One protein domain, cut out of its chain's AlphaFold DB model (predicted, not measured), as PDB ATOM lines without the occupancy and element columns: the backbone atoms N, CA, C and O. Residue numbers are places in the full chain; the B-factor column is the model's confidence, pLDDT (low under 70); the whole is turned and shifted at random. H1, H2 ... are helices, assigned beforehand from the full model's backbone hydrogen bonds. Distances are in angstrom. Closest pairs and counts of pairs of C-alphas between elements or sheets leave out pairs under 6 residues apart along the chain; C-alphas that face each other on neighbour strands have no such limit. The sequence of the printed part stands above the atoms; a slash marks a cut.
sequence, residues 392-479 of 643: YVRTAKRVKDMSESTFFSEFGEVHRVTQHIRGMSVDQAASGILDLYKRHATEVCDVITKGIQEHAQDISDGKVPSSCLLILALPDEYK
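AT A GLANCE: This is residues 392 to 479 of the 643 residues of an uncharacterized protein of Spirochaetales bacterium (UniProt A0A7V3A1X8). One long helix, H4, makes most of the length of a loose rod, with the short helices H1, H2, H3, H6 and H7 spread along one side of it and the short helix H5 just past the end where H4 stops. H1 crosses H4 near its middle, H2 and H3 gather near the end where H4 begins, and H5, H6 and H7 form a small group at the end where H4 stops, the backbone folding back there so that H6 packs on residues 448 to 452 of H4. The printed part has 88 residues with seven named helices, H1 to H7 in order along the chain, and no named strand; the class is all helix. The whole is loose, with a radius of gyration of the C-alphas of 17.0 A, and the C-alphas span 54 by 21 by 17 A.

HOW THE PARTS SIT: The hub is H4, residues 426 to 454, which touches three other helices. H1, residues 392 to 400, touches H4 at residues 437 to 445 alone, with the closest C-alphas those of Ala 396 and Ala 441, 4.4 A apart. The lines of H1 and H4 stand at a steep tilt of 62 degrees and run opposite ways. H3, residues 414 to 418, touches H4 at residues 426 to 433 alone; their closest C-alphas, those of Thr 418 and Val 426, are 5.3 A apart. H6, residues 469 to 472, touches H4 at residues 448 to 452 alone, with the C-alphas of Ile 452 and Leu 470 the closest at 6.0 A. H2, residues 404 to 410, is close to H4 but not clearly touching, with the closest C-alphas those of Glu 404 and Leu 434, 7.3 A apart, and is about perpendicular to it at 88 degrees. H2 is also close to H1 but not clearly touching, the closest C-alphas being those of Val 399 and Phe 407 at 7.2 A; the two run opposite ways at a shallow tilt of 33 degrees, only just short of steep. H5, residues 456 to 460, is close to H4 but not clearly touching, with the C-alphas of Ile 452 and Ile 459 the closest at 7.8 A. H7, residues 476 to 479, is close to H6 but not clearly touching, with the C-alphas of Ile 471 and Lys 479 the closest at 7.2 A, and is apart from H4. H1 and H6 are apart. Every O i to N i+4 pair is within hydrogen-bond range in H1, H2, H3, H4 and H5, while H6 and H7, of four residues each, are too short for such a pair.

IN THESE COORDINATES: H4 has 29 residues and measures 42.0 A, from C-alpha 426 at (-21.357, -36.639, -57.131) to C-alpha 454 at (-7.844, -34.686, -17.383). Before it come H1, 12.4 A long from C-alpha 392 at (-16.993, -24.303, -33.961), then H2 with 10.1 A and H3 with 6.3 A. After it come H5 with 6.1 A, H6 with 4.9 A and H7 with 5.0 A, which ends at C-alpha 479 at (-23.889, -24.546, -16.959).

THE WHOLE: The two C-alphas farthest apart are those of Gly 423 and Asp 461, at 54.6 A, while those of Tyr 392 and Lys 479, the first and last printed, are 18.3 A apart. The printed part has no cut. The links from H3 to H4, with 7 residues, and from H5 to H6, with 8 residues, are short; the other four are tight, and no link is long. The mean pLDDT of the printed part is 92.8; it is 97 for H4 and 75 for H7, and residue 479 is the one printed residue under 70.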
ATOM      1  N   TYR A 392     -17.840 -23.201 -33.512       91.56
ATOM      2  CA  TYR A 392     -16.993 -24.303 -33.961       91.56
ATOM      3  C   TYR A 392     -17.359 -25.605 -33.228       91.56
ATOM      4  O   TYR A 392     -17.686 -26.611 -33.857       91.56
ATOM      5  N   VAL A 393     -17.409 -25.567 -31.892       93.12
ATOM      6  CA  VAL A 393     -17.702 -26.742 -31.052       93.12
ATOM      7  C   VAL A 393     -19.143 -27.211 -31.217       93.12
ATOM      8  O   VAL A 393     -19.391 -28.407 -31.354       93.12
ATOM      9  N   ARG A 394     -20.108 -26.283 -31.234       91.19
ATOM     10  CA  ARG A 394     -21.522 -26.614 -31.447       91.19
ATOM     11  C   ARG A 394     -21.722 -27.290 -32.798       91.19
ATOM     12  O   ARG A 394     -22.448 -28.275 -32.871       91.19
ATOM     13  N   THR A 395     -21.074 -26.787 -33.847       91.44
ATOM     14  CA  THR A 395     -21.150 -27.394 -35.178       91.44
ATOM     15  C   THR A 395     -20.554 -28.798 -35.172       91.44
ATOM     16  O   THR A 395     -21.229 -29.721 -35.613       91.44
ATOM     17  N   ALA A 396     -19.360 -28.990 -34.599       94.00
ATOM     18  CA  ALA A 396     -18.739 -30.311 -34.493       94.00
ATOM     19  C   ALA A 396     -19.639 -31.319 -33.754       94.00
ATOM     20  O   ALA A 396     -19.919 -32.390 -34.284       94.00
ATOM     21  N   LYS A 397     -20.179 -30.953 -32.584       93.06
ATOM     22  CA  LYS A 397     -21.100 -31.819 -31.827       93.06
ATOM     23  C   LYS A 397     -22.327 -32.221 -32.639       93.06
ATOM     24  O   LYS A 397     -22.696 -33.385 -32.650       93.06
ATOM     25  N   ARG A 398     -22.937 -31.268 -33.351       92.62
ATOM     26  CA  ARG A 398     -24.102 -31.547 -34.203       92.62
ATOM     27  C   ARG A 398     -23.746 -32.470 -35.363       92.62
ATOM     28  O   ARG A 398     -24.486 -33.405 -35.620       92.62
ATOM     29  N   VAL A 399     -22.634 -32.205 -36.054       94.12
ATOM     30  CA  VAL A 399     -22.186 -32.971 -37.229       94.12
ATOM     31  C   VAL A 399     -21.857 -34.420 -36.872       94.12
ATOM     32  O   VAL A 399     -22.169 -35.308 -37.663       94.12
ATOM     33  N   LYS A 400     -21.282 -34.668 -35.685       94.38
ATOM     34  CA  LYS A 400     -20.941 -36.018 -35.204       94.38
ATOM     35  C   LYS A 400     -22.136 -36.975 -35.292       94.38
ATOM     36  O   LYS A 400     -22.008 -38.058 -35.860       94.38
ATOM     37  N   ASP A 401     -23.295 -36.520 -34.819       92.00
ATOM     38  CA  ASP A 401     -24.511 -37.332 -34.699       92.00
ATOM     39  C   ASP A 401     -25.545 -37.036 -35.802       92.00
ATOM     40  O   ASP A 401     -26.669 -37.540 -35.779       92.00
ATOM     41  N   MET A 402     -25.182 -36.214 -36.789       93.19
ATOM     42  CA  MET A 402     -26.090 -35.807 -37.857       93.19
ATOM     43  C   MET A 402     -26.388 -36.971 -38.810       93.19
ATOM     44  O   MET A 402     -25.494 -37.735 -39.210       93.19
ATOM     45  N   SER A 403     -27.651 -37.080 -39.224       93.94
ATOM     46  CA  SER A 403     -28.025 -37.925 -40.355       93.94
ATOM     47  C   SER A 403     -27.484 -37.330 -41.660       93.94
ATOM     48  O   SER A 403     -27.236 -36.127 -41.767       93.94
ATOM     49  N   GLU A 404     -27.320 -38.178 -42.670       92.56
ATOM     50  CA  GLU A 404     -26.882 -37.759 -44.003       92.56
ATOM     51  C   GLU A 404     -27.819 -36.706 -44.621       92.56
ATOM     52  O   GLU A 404     -27.366 -35.670 -45.109       92.56
ATOM     53  N   SER A 405     -29.135 -36.919 -44.523       91.44
ATOM     54  CA  SER A 405     -30.137 -35.998 -45.068       91.44
ATOM     55  C   SER A 405     -30.116 -34.634 -44.380       91.44
ATOM     56  O   SER A 405     -30.179 -33.605 -45.055       91.44
ATOM     57  N   THR A 406     -29.978 -34.596 -43.051       92.06
ATOM     58  CA  THR A 406     -29.856 -33.335 -42.309       92.06
ATOM     59  C   THR A 406     -28.562 -32.612 -42.672       92.06
ATOM     60  O   THR A 406     -28.595 -31.402 -42.884       92.06
ATOM     61  N   PHE A 407     -27.449 -33.334 -42.831       92.88
ATOM     62  CA  PHE A 407     -26.171 -32.734 -43.213       92.88
ATOM     63  C   PHE A 407     -26.249 -32.020 -44.562       92.88
ATOM     64  O   PHE A 407     -25.920 -30.839 -44.644       92.88
ATOM     65  N   PHE A 408     -26.746 -32.682 -45.608       91.50
ATOM     66  CA  PHE A 408     -26.845 -32.047 -46.927       91.50
ATOM     67  C   PHE A 408     -27.944 -30.980 -47.011       91.50
ATOM     68  O   PHE A 408     -27.826 -30.059 -47.818       91.50
ATOM     69  N   SER A 409     -28.983 -31.065 -46.170       88.81
ATOM     70  CA  SER A 409     -30.005 -30.018 -46.070       88.81
ATOM     71  C   SER A 409     -29.483 -28.750 -45.394       88.81
ATOM     72  O   SER A 409     -29.902 -27.656 -45.769       88.81
ATOM     73  N   GLU A 410     -28.620 -28.869 -44.383       87.75
ATOM     74  CA  GLU A 410     -28.066 -27.716 -43.664       87.75
ATOM     75  C   GLU A 410     -26.830 -27.130 -44.348       87.75
ATOM     76  O   GLU A 410     -26.667 -25.912 -44.378       87.75
ATOM     77  N   PHE A 411     -25.983 -27.981 -44.930       88.81
ATOM     78  CA  PHE A 411     -24.762 -27.588 -45.628       88.81
ATOM     79  C   PHE A 411     -24.939 -27.702 -47.144       88.81
ATOM     80  O   PHE A 411     -24.256 -28.470 -47.827       88.81
ATOM     81  N   GLY A 412     -25.861 -26.909 -47.695       85.50
ATOM     82  CA  GLY A 412     -26.138 -26.884 -49.134       85.50
ATOM     83  C   GLY A 412     -24.901 -26.566 -49.989       85.50
ATOM     84  O   GLY A 412     -24.806 -27.020 -51.130       85.50
ATOM     85  N   GLU A 413     -23.911 -25.862 -49.430       85.56
ATOM     86  CA  GLU A 413     -22.613 -25.575 -50.048       85.56
ATOM     87  C   GLU A 413     -21.864 -26.828 -50.512       85.56
ATOM     88  O   GLU A 413     -21.094 -26.736 -51.468       85.56
ATOM     89  N   VAL A 414     -22.127 -27.997 -49.917       90.12
ATOM     90  CA  VAL A 414     -21.548 -29.273 -50.361       90.12
ATOM     91  C   VAL A 414     -21.815 -29.525 -51.848       90.12
ATOM     92  O   VAL A 414     -20.917 -29.969 -52.558       90.12
ATOM     93  N   HIS A 415     -22.991 -29.147 -52.359       86.69
ATOM     94  CA  HIS A 415     -23.349 -29.330 -53.771       86.69
ATOM     95  C   HIS A 415     -22.435 -28.545 -54.719       86.69
ATOM     96  O   HIS A 415     -22.208 -28.963 -55.851       86.69
ATOM     97  N   ARG A 416     -21.884 -27.414 -54.262       84.19
ATOM     98  CA  ARG A 416     -20.909 -26.639 -55.044       84.19
ATOM     99  C   ARG A 416     -19.561 -27.338 -55.092       84.19
ATOM    100  O   ARG A 416     -18.811 -27.154 -56.032       84.19
ATOM    101  N   VAL A 417     -19.230 -28.123 -54.075       91.69
ATOM    102  CA  VAL A 417     -17.935 -28.794 -53.972       91.69
ATOM    103  C   VAL A 417     -17.938 -30.055 -54.825       91.69
ATOM    104  O   VAL A 417     -17.009 -30.262 -55.603       91.69
ATOM    105  N   THR A 418     -18.989 -30.873 -54.717       93.69
ATOM    106  CA  THR A 418     -19.079 -32.192 -55.367       93.69
ATOM    107  C   THR A 418     -18.953 -32.117 -56.886       93.69
ATOM    108  O   THR A 418     -18.297 -32.964 -57.482       93.69
ATOM    109  N   GLN A 419     -19.480 -31.059 -57.511       91.44
ATOM    110  CA  GLN A 419     -19.370 -30.812 -58.957       91.44
ATOM    111  C   GLN A 419     -17.938 -30.525 -59.433       91.44
ATOM    112  O   GLN A 419     -17.649 -30.593 -60.625       91.44
ATOM    113  N   HIS A 420     -17.034 -30.192 -58.512       94.44
ATOM    114  CA  HIS A 420     -15.660 -29.809 -58.814       94.44
ATOM    115  C   HIS A 420     -14.624 -30.822 -58.310       94.44
ATOM    116  O   HIS A 420     -13.425 -30.591 -58.467       94.44
ATOM    117  N   ILE A 421     -15.049 -31.962 -57.761       94.75
ATOM    118  CA  ILE A 421     -14.143 -33.066 -57.437       94.75
ATOM    119  C   ILE A 421     -13.961 -33.932 -58.685       94.75
ATOM    120  O   ILE A 421     -14.850 -34.676 -59.089       94.75
ATOM    121  N   ARG A 422     -12.793 -33.821 -59.325       89.50
ATOM    122  CA  ARG A 422     -12.473 -34.583 -60.539       89.50
ATOM    123  C   ARG A 422     -12.251 -36.064 -60.211       89.50
ATOM    124  O   ARG A 422     -11.621 -36.389 -59.211       89.50
ATOM    125  N   GLY A 423     -12.722 -36.950 -61.089       89.81
ATOM    126  CA  GLY A 423     -12.484 -38.398 -60.989       89.81
ATOM    127  C   GLY A 423     -13.397 -39.157 -60.018       89.81
ATOM    128  O   GLY A 423     -13.144 -40.331 -59.769       89.81
ATOM    129  N   MET A 424     -14.446 -38.522 -59.486       93.69
ATOM    130  CA  MET A 424     -15.441 -39.149 -58.604       93.69
ATOM    131  C   MET A 424     -16.860 -38.795 -59.062       93.69
ATOM    132  O   MET A 424     -17.073 -37.736 -59.654       93.69
ATOM    133  N   SER A 425     -17.838 -39.665 -58.790       95.19
ATOM    134  CA  SER A 425     -19.251 -39.300 -58.946       95.19
ATOM    135  C   SER A 425     -19.681 -38.299 -57.867       95.19
ATOM    136  O   SER A 425     -19.047 -38.193 -56.814       95.19
ATOM    137  N   VAL A 426     -20.784 -37.582 -58.109       93.88
ATOM    138  CA  VAL A 426     -21.357 -36.639 -57.131       93.88
ATOM    139  C   VAL A 426     -21.662 -37.339 -55.805       93.88
ATOM    140  O   VAL A 426     -21.323 -36.796 -54.757       93.88
ATOM    141  N   ASP A 427     -22.212 -38.554 -55.851       93.12
ATOM    142  CA  ASP A 427     -22.543 -39.334 -54.654       93.12
ATOM    143  C   ASP A 427     -21.283 -39.759 -53.894       93.12
ATOM    144  O   ASP A 427     -21.193 -39.566 -52.685       93.12
ATOM    145  N   GLN A 428     -20.256 -40.254 -54.598       95.44
ATOM    146  CA  GLN A 428     -18.978 -40.618 -53.975       95.44
ATOM    147  C   GLN A 428     -18.313 -39.410 -53.307       95.44
ATOM    148  O   GLN A 428     -17.799 -39.516 -52.192       95.44
ATOM    149  N   ALA A 429     -18.331 -38.258 -53.979       96.19
ATOM    150  CA  ALA A 429     -17.824 -37.008 -53.437       96.19
ATOM    151  C   ALA A 429     -18.624 -36.570 -52.200       96.19
ATOM    152  O   ALA A 429     -18.029 -36.221 -51.182       96.19
ATOM    153  N   ALA A 430     -19.957 -36.622 -52.257       95.31
ATOM    154  CA  ALA A 430     -20.835 -36.252 -51.152       95.31
ATOM    155  C   ALA A 430     -20.602 -37.145 -49.922       95.31
ATOM    156  O   ALA A 430     -20.386 -36.625 -48.823       95.31
ATOM    157  N   SER A 431     -20.554 -38.469 -50.106       95.19
ATOM    158  CA  SER A 431     -20.254 -39.419 -49.031       95.19
ATOM    159  C   SER A 431     -18.860 -39.193 -48.441       95.19
ATOM    160  O   SER A 431     -18.711 -39.194 -47.220       95.19
ATOM    161  N   GLY A 432     -17.848 -38.935 -49.278       96.88
ATOM    162  CA  GLY A 432     -16.495 -38.615 -48.814       96.88
ATOM    163  C   GLY A 432     -16.431 -37.327 -47.988       96.88
ATOM    164  O   GLY A 432     -15.707 -37.261 -46.993       96.88
ATOM    165  N   ILE A 433     -17.211 -36.305 -48.358       97.06
ATOM    166  CA  ILE A 433     -17.293 -35.044 -47.606       97.06
ATOM    167  C   ILE A 433     -17.968 -35.284 -46.253       97.06
ATOM    168  O   ILE A 433     -17.453 -34.835 -45.230       97.06
ATOM    169  N   LEU A 434     -19.084 -36.015 -46.222       96.81
ATOM    170  CA  LEU A 434     -19.758 -36.358 -44.971       96.81
ATOM    171  C   LEU A 434     -18.829 -37.136 -44.027       96.81
ATOM    172  O   LEU A 434     -18.721 -36.783 -42.852       96.81
ATOM    173  N   ASP A 435     -18.129 -38.153 -44.536       97.88
ATOM    174  CA  ASP A 435     -17.154 -38.939 -43.772       97.88
ATOM    175  C   ASP A 435     -16.040 -38.055 -43.186       97.88
ATOM    176  O   ASP A 435     -15.768 -38.102 -41.984       97.88
ATOM    177  N   LEU A 436     -15.445 -37.185 -44.005       98.31
ATOM    178  CA  LEU A 436     -14.423 -36.236 -43.568       98.31
ATOM    179  C   LEU A 436     -14.908 -35.360 -42.404       98.31
ATOM    180  O   LEU A 436     -14.204 -35.216 -41.400       98.31
ATOM    181  N   TYR A 437     -16.107 -34.791 -42.523       97.56
ATOM    182  CA  TYR A 437     -16.682 -33.926 -41.496       97.56
ATOM    183  C   TYR A 437     -17.079 -34.702 -40.232       97.56
ATOM    184  O   TYR A 437     -16.887 -34.184 -39.132       97.56
ATOM    185  N   LYS A 438     -17.545 -35.953 -40.350       97.75
ATOM    186  CA  LYS A 438     -17.814 -36.832 -39.198       97.75
ATOM    187  C   LYS A 438     -16.544 -37.234 -38.456       97.75
ATOM    188  O   LYS A 438     -16.522 -37.193 -37.223       97.75
ATOM    189  N   ARG A 439     -15.467 -37.566 -39.176       98.25
ATOM    190  CA  ARG A 439     -14.153 -37.837 -38.572       98.25
ATOM    191  C   ARG A 439     -13.631 -36.613 -37.835       98.25
ATOM    192  O   ARG A 439     -13.289 -36.718 -36.664       98.25
ATOM    193  N   HIS A 440     -13.661 -35.447 -38.476       98.25
ATOM    194  CA  HIS A 440     -13.254 -34.197 -37.840       98.25
ATOM    195  C   HIS A 440     -14.089 -33.874 -36.590       98.25
ATOM    196  O   HIS A 440     -13.543 -33.574 -35.531       98.25
ATOM    197  N   ALA A 441     -15.414 -33.990 -36.681       97.88
ATOM    198  CA  ALA A 441     -16.318 -33.783 -35.555       97.88
ATOM    199  C   ALA A 441     -16.030 -34.731 -34.380       97.88
ATOM    200  O   ALA A 441     -16.089 -34.319 -33.219       97.88
ATOM    201  N   THR A 442     -15.689 -35.986 -34.681       98.50
ATOM    202  CA  THR A 442     -15.281 -36.980 -33.684       98.50
ATOM    203  C   THR A 442     -13.984 -36.557 -33.001       98.50
ATOM    204  O   THR A 442     -13.965 -36.457 -31.780       98.50
ATOM    205  N   GLU A 443     -12.958 -36.177 -33.769       98.56
ATOM    206  CA  GLU A 443     -11.677 -35.680 -33.246       98.56
ATOM    207  C   GLU A 443     -11.858 -34.480 -32.299       98.56
ATOM    208  O   GLU A 443     -11.272 -34.450 -31.218       98.56
ATOM    209  N   VAL A 444     -12.716 -33.519 -32.664       98.19
ATOM    210  CA  VAL A 444     -13.058 -32.362 -31.814       98.19
ATOM    211  C   VAL A 444     -13.707 -32.809 -30.504       98.19
ATOM    212  O   VAL A 444     -13.322 -32.348 -29.427       98.19
ATOM    213  N   CYS A 445     -14.706 -33.692 -30.578       98.25
ATOM    214  CA  CYS A 445     -15.433 -34.152 -29.397       98.25
ATOM    215  C   CYS A 445     -14.544 -34.973 -28.459       98.25
ATOM    216  O   CYS A 445     -14.645 -34.809 -27.246       98.25
ATOM    217  N   ASP A 446     -13.666 -35.809 -29.003       98.44
ATOM    218  CA  ASP A 446     -12.778 -36.659 -28.215       98.44
ATOM    219  C   ASP A 446     -11.736 -35.823 -27.461       98.44
ATOM    220  O   ASP A 446     -11.496 -36.069 -26.280       98.44
ATOM    221  N   VAL A 447     -11.192 -34.770 -28.090       98.50
ATOM    222  CA  VAL A 447     -10.305 -33.800 -27.419       98.50
ATOM    223  C   VAL A 447     -11.015 -33.108 -26.255       98.50
ATOM    224  O   VAL A 447     -10.437 -32.971 -25.180       98.50
ATOM    225  N   ILE A 448     -12.272 -32.697 -26.443       98.00
ATOM    226  CA  ILE A 448     -13.061 -32.059 -25.381       98.00
ATOM    227  C   ILE A 448     -13.321 -33.041 -24.234       98.00
ATOM    228  O   ILE A 448     -13.098 -32.690 -23.079       98.00
ATOM    229  N   THR A 449     -13.778 -34.260 -24.535       97.75
ATOM    230  CA  THR A 449     -14.052 -35.287 -23.518       97.75
ATOM    231  C   THR A 449     -12.795 -35.617 -22.723       97.75
ATOM    232  O   THR A 449     -12.837 -35.617 -21.494       97.75
ATOM    233  N   LYS A 450     -11.667 -35.831 -23.407       98.06
ATOM    234  CA  LYS A 450     -10.377 -36.086 -22.766       98.06
ATOM    235  C   LYS A 450      -9.940 -34.905 -21.893       98.06
ATOM    236  O   LYS A 450      -9.584 -35.113 -20.741       98.06
ATOM    237  N   GLY A 451     -10.061 -33.674 -22.391       97.56
ATOM    238  CA  GLY A 451      -9.740 -32.475 -21.615       97.56
ATOM    239  C   GLY A 451     -10.599 -32.321 -20.353       97.56
ATOM    240  O   GLY A 451     -10.088 -31.934 -19.309       97.56
ATOM    241  N   ILE A 452     -11.889 -32.668 -20.411       97.12
ATOM    242  CA  ILE A 452     -12.762 -32.680 -19.224       97.12
ATOM    243  C   ILE A 452     -12.304 -33.747 -18.222       97.12
ATOM    244  O   ILE A 452     -12.282 -33.474 -17.028       97.12
ATOM    245  N   GLN A 453     -11.926 -34.941 -18.689       97.44
ATOM    246  CA  GLN A 453     -11.431 -36.017 -17.822       97.44
ATOM    247  C   GLN A 453     -10.115 -35.636 -17.135       97.44
ATOM    248  O   GLN A 453      -9.983 -35.805 -15.926       97.44
ATOM    249  N   GLU A 454      -9.163 -35.086 -17.889       96.94
ATOM    250  CA  GLU A 454      -7.844 -34.686 -17.383       96.94
ATOM    251  C   GLU A 454      -7.924 -33.516 -16.392       96.94
ATOM    252  O   GLU A 454      -7.133 -33.451 -15.453       96.94
ATOM    253  N   HIS A 455      -8.911 -32.627 -16.550       96.75
ATOM    254  CA  HIS A 455      -9.108 -31.449 -15.698       96.75
ATOM    255  C   HIS A 455     -10.348 -31.538 -14.800       96.75
ATOM    256  O   HIS A 455     -10.846 -30.512 -14.332       96.75
ATOM    257  N   ALA A 456     -10.857 -32.743 -14.527       96.31
ATOM    258  CA  ALA A 456     -12.084 -32.928 -13.750       96.31
ATOM    259  C   ALA A 456     -11.997 -32.285 -12.354       96.31
ATOM    260  O   ALA A 456     -12.945 -31.631 -11.919       96.31
ATOM    261  N   GLN A 457     -10.844 -32.407 -11.682       95.31
ATOM    262  CA  GLN A 457     -10.618 -31.785 -10.375       95.31
ATOM    263  C   GLN A 457     -10.610 -30.253 -10.466       95.31
ATOM    264  O   GLN A 457     -11.262 -29.597  -9.663       95.31
ATOM    265  N   ASP A 458      -9.935 -29.672 -11.463       94.50
ATOM    266  CA  ASP A 458      -9.885 -28.214 -11.639       94.50
ATOM    267  C   ASP A 458     -11.266 -27.629 -11.962       94.50
ATOM    268  O   ASP A 458     -11.607 -26.535 -11.507       94.50
ATOM    269  N   ILE A 459     -12.077 -28.363 -12.733       93.12
ATOM    270  CA  ILE A 459     -13.475 -28.020 -13.006       93.12
ATOM    271  C   ILE A 459     -14.292 -28.079 -11.711       93.12
ATOM    272  O   ILE A 459     -14.989 -27.117 -11.394       93.12
ATOM    273  N   SER A 460     -14.182 -29.175 -10.953       91.31
ATOM    274  CA  SER A 460     -14.904 -29.370  -9.689       91.31
ATOM    275  C   SER A 460     -14.539 -28.322  -8.636       91.31
ATOM    276  O   SER A 460     -15.407 -27.864  -7.897       91.31
ATOM    277  N   ASP A 461     -13.272 -27.915  -8.583       91.94
ATOM    278  CA  ASP A 461     -12.762 -26.911  -7.647       91.94
ATOM    279  C   ASP A 461     -13.066 -25.467  -8.093       91.94
ATOM    280  O   ASP A 461     -12.703 -24.520  -7.394       91.94
ATOM    281  N   GLY A 462     -13.669 -25.263  -9.272       89.38
ATOM    282  CA  GLY A 462     -13.921 -23.930  -9.829       89.38
ATOM    283  C   GLY A 462     -12.648 -23.161 -10.207       89.38
ATOM    284  O   GLY A 462     -12.656 -21.931 -10.248       89.38
ATOM    285  N   LYS A 463     -11.544 -23.869 -10.478       92.44
ATOM    286  CA  LYS A 463     -10.232 -23.288 -10.821       92.44
ATOM    287  C   LYS A 463     -10.102 -22.900 -12.294       92.44
ATOM    288  O   LYS A 463      -9.157 -22.202 -12.657       92.44
ATOM    289  N   VAL A 464     -11.033 -23.331 -13.147       93.12
ATOM    290  CA  VAL A 464     -11.086 -22.928 -14.559       93.12
ATOM    291  C   VAL A 464     -12.087 -21.785 -14.779       93.12
ATOM    292  O   VAL A 464     -13.157 -21.776 -14.167       93.12
ATOM    293  N   PRO A 465     -11.803 -20.826 -15.678       91.75
ATOM    294  CA  PRO A 465     -12.752 -19.771 -16.017       91.75
ATOM    295  C   PRO A 465     -14.064 -20.331 -16.577       91.75
ATOM    296  O   PRO A 465     -14.059 -21.193 -17.452       91.75
ATOM    297  N   SER A 466     -15.203 -19.756 -16.187       89.50
ATOM    298  CA  SER A 466     -16.533 -20.155 -16.692       89.50
ATOM    299  C   SER A 466     -16.726 -19.948 -18.203       89.50
ATOM    300  O   SER A 466     -17.687 -20.436 -18.797       89.50
ATOM    301  N   SER A 467     -15.818 -19.202 -18.832       90.75
ATOM    302  CA  SER A 467     -15.805 -18.908 -20.261       90.75
ATOM    303  C   SER A 467     -14.745 -19.690 -21.047       90.75
ATOM    304  O   SER A 467     -14.546 -19.401 -22.225       90.75
ATOM    305  N   CYS A 468     -14.054 -20.658 -20.437       94.94
ATOM    306  CA  CYS A 468     -13.123 -21.529 -21.156       94.94
ATOM    307  C   CYS A 468     -13.856 -22.629 -21.944       94.94
ATOM    308  O   CYS A 468     -15.047 -22.873 -21.732       94.94
ATOM    309  N   LEU A 469     -13.160 -23.321 -22.853       96.50
ATOM    310  CA  LEU A 469     -13.764 -24.376 -23.672       96.50
ATOM    311  C   LEU A 469     -14.365 -25.499 -22.823       96.50
ATOM    312  O   LEU A 469     -15.473 -25.938 -23.125       96.50
ATOM    313  N   LEU A 470     -13.667 -25.945 -21.775       95.75
ATOM    314  CA  LEU A 470     -14.124 -27.067 -20.945       95.75
ATOM    315  C   LEU A 470     -15.514 -26.807 -20.349       95.75
ATOM    316  O   LEU A 470     -16.349 -27.708 -20.339       95.75
ATOM    317  N   ILE A 471     -15.796 -25.563 -19.948       93.75
ATOM    318  CA  ILE A 471     -17.113 -25.161 -19.439       93.75
ATOM    319  C   ILE A 471     -18.081 -24.854 -20.585       93.75
ATOM    320  O   ILE A 471     -19.214 -25.330 -20.582       93.75
ATOM    321  N   LEU A 472     -17.657 -24.095 -21.605       91.62
ATOM    322  CA  LEU A 472     -18.507 -23.716 -22.742       91.62
ATOM    323  C   LEU A 472     -18.995 -24.915 -23.563       91.62
ATOM    324  O   LEU A 472     -20.063 -24.842 -24.176       91.62
ATOM    325  N   ALA A 473     -18.248 -26.015 -23.565       92.62
ATOM    326  CA  ALA A 473     -18.633 -27.239 -24.241       92.62
ATOM    327  C   ALA A 473     -19.725 -28.019 -23.496       92.62
ATOM    328  O   ALA A 473     -20.402 -28.820 -24.140       92.62
ATOM    329  N   LEU A 474     -19.931 -27.816 -22.191       89.12
ATOM    330  CA  LEU A 474     -20.986 -28.518 -21.456       89.12
ATOM    331  C   LEU A 474     -22.379 -28.184 -22.030       89.12
ATOM    332  O   LEU A 474     -22.573 -27.101 -22.593       89.12
ATOM    333  N   PRO A 475     -23.364 -29.088 -21.930       84.19
ATOM    334  CA  PRO A 475     -24.746 -28.737 -22.237       84.19
ATOM    335  C   PRO A 475     -25.241 -27.616 -21.310       84.19
ATOM    336  O   PRO A 475     -24.805 -27.497 -20.164       84.19
ATOM    337  N   ASP A 476     -26.142 -26.767 -21.804       76.69
ATOM    338  CA  ASP A 476     -26.560 -25.560 -21.075       76.69
ATOM    339  C   ASP A 476     -27.288 -25.869 -19.756       76.69
ATOM    340  O   ASP A 476     -27.264 -25.043 -18.846       76.69
ATOM    341  N   GLU A 477     -27.880 -27.058 -19.626       76.31
ATOM    342  CA  GLU A 477     -28.467 -27.564 -18.377       76.31
ATOM    343  C   GLU A 477     -27.435 -27.755 -17.255       76.31
ATOM    344  O   GLU A 477     -27.773 -27.540 -16.098       76.31
ATOM    345  N   TYR A 478     -26.172 -28.055 -17.588       76.56
ATOM    346  CA  TYR A 478     -25.080 -28.211 -16.615       76.56
ATOM    347  C   TYR A 478     -24.338 -26.901 -16.319       76.56
ATOM    348  O   TYR A 478     -23.619 -26.805 -15.331       76.56
ATOM    349  N   LYS A 479     -24.476 -25.884 -17.181       69.56
ATOM    350  CA  LYS A 479     -23.889 -24.546 -16.959       69.56
ATOM    351  C   LYS A 479     -24.765 -23.657 -16.091       69.56
ATOM    352  O   LYS A 479     -24.303 -22.645 -15.565       69.56
TER     353      LYS A 479